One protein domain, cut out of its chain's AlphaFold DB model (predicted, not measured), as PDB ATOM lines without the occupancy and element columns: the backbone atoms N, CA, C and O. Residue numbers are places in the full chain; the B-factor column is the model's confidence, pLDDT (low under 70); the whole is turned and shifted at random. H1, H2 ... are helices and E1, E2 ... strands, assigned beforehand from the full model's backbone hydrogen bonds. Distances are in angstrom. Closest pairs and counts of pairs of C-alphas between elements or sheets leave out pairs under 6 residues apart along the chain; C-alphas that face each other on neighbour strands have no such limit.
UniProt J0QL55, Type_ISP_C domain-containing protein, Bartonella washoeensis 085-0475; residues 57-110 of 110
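Overview. This is residues 57 to 110 of the 110 residues of the protein "Type_ISP_C domain-containing protein" of Bartonella washoeensis 085-0475 (UniProt J0QL55). What shape appears? A strongly twisted antiparallel sheet, E1 E4 E3 E2, has short helices H1 and H2 toward opposite ends of an elongated outline. What builds it? The 54 printed residues include four named strands and two named helices, E1 H1 E2 E3 E4 H2, a mixed class. The whole is only just loose, close to compact: radius of gyration of the C-alphas 12.4 A, spans 36 by 21 by 16 A.

Along the chain. Which strands? E1 is residues 57 to 59, from C-alpha 57 at (-34.252, 2.430, -34.796); E4 is 100 to 102, E3 87 to 94, E2 80 to 84. Which helices? H1 is 70 to 74; H2 is 106 to 109, to C-alpha 109 at (-48.297, 15.607, -36.897).

Arrangement. Which strands pair? E2 E3 E4 form a meander, each the antiparallel neighbour of the one before; N 89 and O 82 are within hydrogen-bond range, 2.8 A. Where are the helices? H2 only grazes the sheet; H1 is not on it.

Size, cuts and confidence. Any cut? The printed part has no cut. Low confidence? No printed residue is under 70.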
ATOM      1  N   PHE A  57     -35.356   1.876 -35.583       94.25
ATOM      2  CA  PHE A  57     -34.252   2.430 -34.796       94.25
ATOM      3  C   PHE A  57     -32.971   2.456 -35.632       94.25
ATOM      4  O   PHE A  57     -32.341   1.422 -35.844       94.25
ATOM      5  N   LYS A  58     -32.541   3.645 -36.077       91.12
ATOM      6  CA  LYS A  58     -31.255   3.815 -36.784       91.12
ATOM      7  C   LYS A  58     -30.066   3.517 -35.865       91.12
ATOM      8  O   LYS A  58     -29.020   3.063 -36.315       91.12
ATOM      9  N   LYS A  59     -30.209   3.861 -34.585       89.25
ATOM     10  CA  LYS A  59     -29.191   3.693 -33.548       89.25
ATOM     11  C   LYS A  59     -29.878   3.376 -32.226       89.25
ATOM     12  O   LYS A  59     -30.936   3.943 -31.953       89.25
ATOM     13  N   GLY A  60     -29.259   2.504 -31.431       85.88
ATOM     14  CA  GLY A  60     -29.689   2.210 -30.066       85.88
ATOM     15  C   GLY A  60     -31.006   1.449 -29.998       85.88
ATOM     16  O   GLY A  60     -31.826   1.754 -29.143       85.88
ATOM     17  N   ASN A  61     -31.224   0.499 -30.918       86.50
ATOM     18  CA  ASN A  61     -32.406  -0.359 -30.883       86.50
ATOM     19  C   ASN A  61     -32.428  -1.134 -29.551       86.50
ATOM     20  O   ASN A  61     -31.531  -1.961 -29.344       86.50
ATOM     21  N   PRO A  62     -33.438  -0.924 -28.684       77.06
ATOM     22  CA  PRO A  62     -33.514  -1.573 -27.375       77.06
ATOM     23  C   PRO A  62     -33.490  -3.103 -27.432       77.06
ATOM     24  O   PRO A  62     -33.023  -3.741 -26.497       77.06
ATOM     25  N   LYS A  63     -33.970  -3.707 -28.530       81.12
ATOM     26  CA  LYS A  63     -34.040  -5.172 -28.686       81.12
ATOM     27  C   LYS A  63     -32.714  -5.815 -29.099       81.12
ATOM     28  O   LYS A  63     -32.573  -7.025 -28.980       81.12
ATOM     29  N   LEU A  64     -31.780  -5.033 -29.645       83.62
ATOM     30  CA  LEU A  64     -30.534  -5.537 -30.243       83.62
ATOM     31  C   LEU A  64     -29.274  -5.016 -29.548       83.62
ATOM     32  O   LEU A  64     -28.181  -5.500 -29.821       83.62
ATOM     33  N   THR A  65     -29.410  -3.997 -28.702       84.38
ATOM     34  CA  THR A  65     -28.275  -3.353 -28.041       84.38
ATOM     35  C   THR A  65     -28.115  -3.938 -26.647       84.38
ATOM     36  O   THR A  65     -29.070  -3.926 -25.877       84.38
ATOM     37  N   ASP A  66     -26.916  -4.409 -26.309       84.50
ATOM     38  CA  ASP A  66     -26.577  -4.743 -24.924       84.50
ATOM     39  C   ASP A  66     -26.305  -3.450 -24.135       84.50
ATOM     40  O   ASP A  66     -25.463  -2.633 -24.524       84.50
ATOM     41  N   ILE A  67     -27.071  -3.215 -23.066       87.44
ATOM     42  CA  ILE A  67     -27.106  -1.935 -22.348       87.44
ATOM     43  C   ILE A  67     -26.563  -2.134 -20.935       87.44
ATOM     44  O   ILE A  67     -27.287  -2.493 -20.010       87.44
ATOM     45  N   SER A  68     -25.279  -1.821 -20.761       85.94
ATOM     46  CA  SER A  68     -24.594  -1.956 -19.468       85.94
ATOM     47  C   SER A  68     -25.120  -0.997 -18.387       85.94
ATOM     48  O   SER A  68     -25.146  -1.357 -17.213       85.94
ATOM     49  N   ASN A  69     -25.553   0.214 -18.759       90.06
ATOM     50  CA  ASN A  69     -26.166   1.176 -17.837       90.06
ATOM     51  C   ASN A  69     -27.433   1.783 -18.468       90.06
ATOM     52  O   ASN A  69     -27.322   2.748 -19.231       90.06
ATOM     53  N   PRO A  70     -28.622   1.229 -18.169       89.75
ATOM     54  CA  PRO A  70     -29.888   1.692 -18.733       89.75
ATOM     55  C   PRO A  70     -30.224   3.144 -18.397       89.75
ATOM     56  O   PRO A  70     -30.618   3.884 -19.295       89.75
ATOM     57  N   GLU A  71     -30.009   3.578 -17.153       90.31
ATOM     58  CA  GLU A  71     -30.327   4.946 -16.721       90.31
ATOM     59  C   GLU A  71     -29.598   5.978 -17.584       90.31
ATOM     60  O   GLU A  71     -30.223   6.853 -18.172       90.31
ATOM     61  N   LYS A  72     -28.282   5.815 -17.769       90.62
ATOM     62  CA  LYS A  72     -27.492   6.705 -18.636       90.62
ATOM     63  C   LYS A  72     -27.796   6.526 -20.120       90.62
ATOM     64  O   LYS A  72     -27.578   7.448 -20.904       90.62
ATOM     65  N   PHE A  73     -28.216   5.334 -20.537       92.69
ATOM     66  CA  PHE A  73     -28.492   5.056 -21.942       92.69
ATOM     67  C   PHE A  73     -29.772   5.746 -22.422       92.69
ATOM     68  O   PHE A  73     -29.778   6.285 -23.535       92.69
ATOM     69  N   TYR A  74     -30.811   5.745 -21.583       94.06
ATOM     70  CA  TYR A  74     -32.133   6.309 -21.869       94.06
ATOM     71  C   TYR A  74     -32.330   7.742 -21.362       94.06
ATOM     72  O   TYR A  74     -33.357   8.339 -21.680       94.06
ATOM     73  N   ASP A  75     -31.361   8.306 -20.636       94.75
ATOM     74  CA  ASP A  75     -31.397   9.700 -20.191       94.75
ATOM     75  C   ASP A  75     -31.538  10.682 -21.370       94.75
ATOM     76  O   ASP A  75     -30.927  10.513 -22.437       94.75
ATOM     77  N   VAL A  76     -32.357  11.715 -21.178       95.50
ATOM     78  CA  VAL A  76     -32.697  12.714 -22.196       95.50
ATOM     79  C   VAL A  76     -32.381  14.096 -21.670       95.50
ATOM     80  O   VAL A  76     -32.930  14.534 -20.667       95.50
ATOM     81  N   THR A  77     -31.574  14.832 -22.427       92.12
ATOM     82  CA  THR A  77     -31.389  16.269 -22.201       92.12
ATOM     83  C   THR A  77     -32.313  17.095 -23.089       92.12
ATOM     84  O   THR A  77     -32.948  18.034 -22.628       92.12
ATOM     85  N   GLU A  78     -32.379  16.761 -24.380       95.31
ATOM     86  CA  GLU A  78     -33.209  17.457 -25.363       95.31
ATOM     87  C   GLU A  78     -33.490  16.529 -26.549       95.31
ATOM     88  O   GLU A  78     -32.560  16.022 -27.186       95.31
ATOM     89  N   MET A  79     -34.771  16.345 -26.867       96.19
ATOM     90  CA  MET A  79     -35.200  15.658 -28.083       96.19
ATOM     91  C   MET A  79     -35.337  16.655 -29.227       96.19
ATOM     92  O   MET A  79     -35.849  17.760 -29.053       96.19
ATOM     93  N   LYS A  80     -34.930  16.252 -30.432       95.62
ATOM     94  CA  LYS A  80     -35.073  17.099 -31.619       95.62
ATOM     95  C   LYS A  80     -35.337  16.300 -32.881       95.62
ATOM     96  O   LYS A  80     -34.881  15.168 -33.026       95.62
ATOM     97  N   PHE A  81     -36.011  16.934 -33.830       96.94
ATOM     98  CA  PHE A  81     -36.096  16.420 -35.192       96.94
ATOM     99  C   PHE A  81     -34.735  16.466 -35.882       96.94
ATOM    100  O   PHE A  81     -33.907  17.341 -35.602       96.94
ATOM    101  N   ALA A  82     -34.515  15.532 -36.804       94.38
ATOM    102  CA  ALA A  82     -33.383  15.619 -37.712       94.38
ATOM    103  C   ALA A  82     -33.534  16.812 -38.679       94.38
ATOM    104  O   ALA A  82     -34.549  17.510 -38.713       94.38
ATOM    105  N   GLY A  83     -32.495  17.065 -39.476       92.06
ATOM    106  CA  GLY A  83     -32.444  18.203 -40.394       92.06
ATOM    107  C   GLY A  83     -31.838  19.454 -39.759       92.06
ATOM    108  O   GLY A  83     -31.070  19.376 -38.798       92.06
ATOM    109  N   ASN A  84     -32.130  20.615 -40.340       88.00
ATOM    110  CA  ASN A  84     -31.596  21.902 -39.893       88.00
ATOM    111  C   ASN A  84     -32.721  22.832 -39.419       88.00
ATOM    112  O   ASN A  84     -33.901  22.567 -39.636       88.00
ATOM    113  N   SER A  85     -32.362  23.957 -38.796       81.94
ATOM    114  CA  SER A  85     -33.337  24.890 -38.215       81.94
ATOM    115  C   SER A  85     -34.360  25.438 -39.220       81.94
ATOM    116  O   SER A  85     -35.444  25.838 -38.810       81.94
ATOM    117  N   LYS A  86     -34.036  25.452 -40.523       86.00
ATOM    118  CA  LYS A  86     -34.927  25.929 -41.596       86.00
ATOM    119  C   LYS A  86     -35.803  24.820 -42.188       86.00
ATOM    120  O   LYS A  86     -36.877  25.115 -42.698       86.00
ATOM    121  N   LYS A  87     -35.344  23.567 -42.158       90.31
ATOM    122  CA  LYS A  87     -36.032  22.384 -42.689       90.31
ATOM    123  C   LYS A  87     -35.821  21.213 -41.732       90.31
ATOM    124  O   LYS A  87     -34.786  20.543 -41.780       90.31
ATOM    125  N   LYS A  88     -36.810  21.000 -40.862       93.81
ATOM    126  CA  LYS A  88     -36.865  19.861 -39.944       93.81
ATOM    127  C   LYS A  88     -37.414  18.641 -40.676       93.81
ATOM    128  O   LYS A  88     -38.417  18.745 -41.376       93.81
ATOM    129  N   ASP A  89     -36.769  17.504 -40.482       95.56
ATOM    130  CA  ASP A  89     -37.253  16.204 -40.926       95.56
ATOM    131  C   ASP A  89     -38.066  15.566 -39.794       95.56
ATOM    132  O   ASP A  89     -37.506  15.034 -38.833       95.56
ATOM    133  N   LYS A  90     -39.395  15.662 -39.900       95.69
ATOM    134  CA  LYS A  90     -40.328  15.115 -38.906       95.69
ATOM    135  C   LYS A  90     -40.417  13.583 -38.931       95.69
ATOM    136  O   LYS A  90     -40.917  13.009 -37.975       95.69
ATOM    137  N   SER A  91     -39.880  12.915 -39.956       96.38
ATOM    138  CA  SER A  91     -39.849  11.444 -40.004       96.38
ATOM    139  C   SER A  91     -38.808  10.833 -39.060       96.38
ATOM    140  O   SER A  91     -38.812   9.625 -38.815       96.38
ATOM    141  N   THR A  92     -37.889  11.658 -38.538       97.12
ATOM    142  CA  THR A  92     -36.763  11.213 -37.718       97.12
ATOM    143  C   THR A  92     -36.652  12.036 -36.437       97.12
ATOM    144  O   THR A  92     -36.431  13.249 -36.473       97.12
ATOM    145  N   VAL A  93     -36.684  11.357 -35.291       97.06
ATOM    146  CA  VAL A  93     -36.463  11.949 -33.966       97.06
ATOM    147  C   VAL A  93     -35.129  11.473 -33.398       97.06
ATOM    148  O   VAL A  93     -34.855  10.279 -33.260       97.06
ATOM    149  N   ILE A  94     -34.284  12.433 -33.035       96.44
ATOM    150  CA  ILE A  94     -33.082  12.217 -32.236       96.44
ATOM    151  C   ILE A  94     -33.519  12.300 -30.775       96.44
ATOM    152  O   ILE A  94     -33.769  13.394 -30.267       96.44
ATOM    153  N   TYR A  95     -33.640  11.140 -30.131       96.00
ATOM    154  CA  TYR A  95     -34.061  11.036 -28.734       96.00
ATOM    155  C   TYR A  95     -32.932  11.479 -27.799       96.00
ATOM    156  O   TYR A  95     -33.105  12.364 -26.967       96.00
ATOM    157  N   ASN A  96     -31.738  10.916 -27.995       95.31
ATOM    158  CA  ASN A  96     -30.513  11.330 -27.318       95.31
ATOM    159  C   ASN A  96     -29.280  10.936 -28.160       95.31
ATOM    160  O   ASN A  96     -29.385  10.617 -29.346       95.31
ATOM    161  N   ARG A  97     -28.078  10.956 -27.568       92.25
ATOM    162  CA  ARG A  97     -26.834  10.574 -28.269       92.25
ATOM    163  C   ARG A  97     -26.781   9.091 -28.653       92.25
ATOM    164  O   ARG A  97     -26.000   8.724 -29.535       92.25
ATOM    165  N   ASN A  98     -27.579   8.245 -28.007       93.00
ATOM    166  CA  ASN A  98     -27.567   6.793 -28.159       93.00
ATOM    167  C   ASN A  98     -28.680   6.303 -29.088       93.00
ATOM    168  O   ASN A  98     -28.448   5.369 -29.852       93.00
ATOM    169  N   ILE A  99     -29.844   6.956 -29.063       95.50
ATOM    170  CA  ILE A  99     -31.072   6.486 -29.701       95.50
ATOM    171  C   ILE A  99     -31.519   7.462 -30.790       95.50
ATOM    172  O   ILE A  99     -31.611   8.677 -30.589       95.50
ATOM    173  N   THR A 100     -31.815   6.926 -31.972       96.31
ATOM    174  CA  THR A 100     -32.396   7.689 -33.085       96.31
ATOM    175  C   THR A 100     -33.495   6.873 -33.748       96.31
ATOM    176  O   THR A 100     -33.238   5.765 -34.224       96.31
ATOM    177  N   ILE A 101     -34.692   7.451 -33.791       96.75
ATOM    178  CA  ILE A 101     -35.929   6.845 -34.284       96.75
ATOM    179  C   ILE A 101     -36.225   7.407 -35.675       96.75
ATOM    180  O   ILE A 101     -36.065   8.607 -35.895       96.75
ATOM    181  N   LYS A 102     -36.619   6.543 -36.606       96.44
ATOM    182  CA  LYS A 102     -36.895   6.828 -38.015       96.44
ATOM    183  C   LYS A 102     -38.229   6.243 -38.456       96.44
ATOM    184  O   LYS A 102     -38.766   5.359 -37.793       96.44
ATOM    185  N   ASP A 103     -38.668   6.695 -39.625       95.69
ATOM    186  CA  ASP A 103     -39.867   6.233 -40.323       95.69
ATOM    187  C   ASP A 103     -41.143   6.518 -39.519       95.69
ATOM    188  O   ASP A 103     -42.110   5.762 -39.553       95.69
ATOM    189  N   ILE A 104     -41.135   7.637 -38.784       96.62
ATOM    190  CA  ILE A 104     -42.332   8.160 -38.125       96.62
ATOM    191  C   ILE A 104     -43.252   8.722 -39.223       96.62
ATOM    192  O   ILE A 104     -42.792   9.572 -39.998       96.62
ATOM    193  N   PRO A 105     -44.516   8.269 -39.314       96.50
ATOM    194  CA  PRO A 105     -45.458   8.766 -40.313       96.50
ATOM    195  C   PRO A 105     -45.683  10.271 -40.133       96.50
ATOM    196  O   PRO A 105     -45.837  10.758 -39.011       96.50
ATOM    197  N   LEU A 106     -45.678  11.024 -41.236       95.44
ATOM    198  CA  LEU A 106     -45.825  12.483 -41.184       95.44
ATOM    199  C   LEU A 106     -47.244  12.896 -40.789       95.44
ATOM    200  O   LEU A 106     -47.428  13.951 -40.187       95.44
ATOM    201  N   GLU A 107     -48.211  12.032 -41.072       95.00
ATOM    202  CA  GLU A 107     -49.624  12.165 -40.738       95.00
ATOM    203  C   GLU A 107     -49.856  12.203 -39.221       95.00
ATOM    204  O   GLU A 107     -50.862  12.734 -38.772       95.00
ATOM    205  N   ALA A 108     -48.913  11.704 -38.411       94.19
ATOM    206  CA  ALA A 108     -48.992  11.793 -36.951       94.19
ATOM    207  C   ALA A 108     -48.822  13.226 -36.405       94.19
ATOM    208  O   ALA A 108     -48.936  13.437 -35.198       94.19
ATOM    209  N   TYR A 109     -48.491  14.199 -37.262       93.12
ATOM    210  CA  TYR A 109     -48.297  15.607 -36.897       93.12
ATOM    211  C   TYR A 109     -49.424  16.537 -37.366       93.12
ATOM    212  O   TYR A 109     -49.254  17.756 -37.251       93.12
ATOM    213  N   GLU A 110     -50.504  15.978 -37.908       89.06
ATOM    214  CA  GLU A 110     -51.744  16.678 -38.270       89.06
ATOM    215  C   GLU A 110     -52.744  16.645 -37.102       89.06
ATOM    216  O   GLU A 110     -53.384  17.693 -36.846       89.06
TER     217      GLU A 110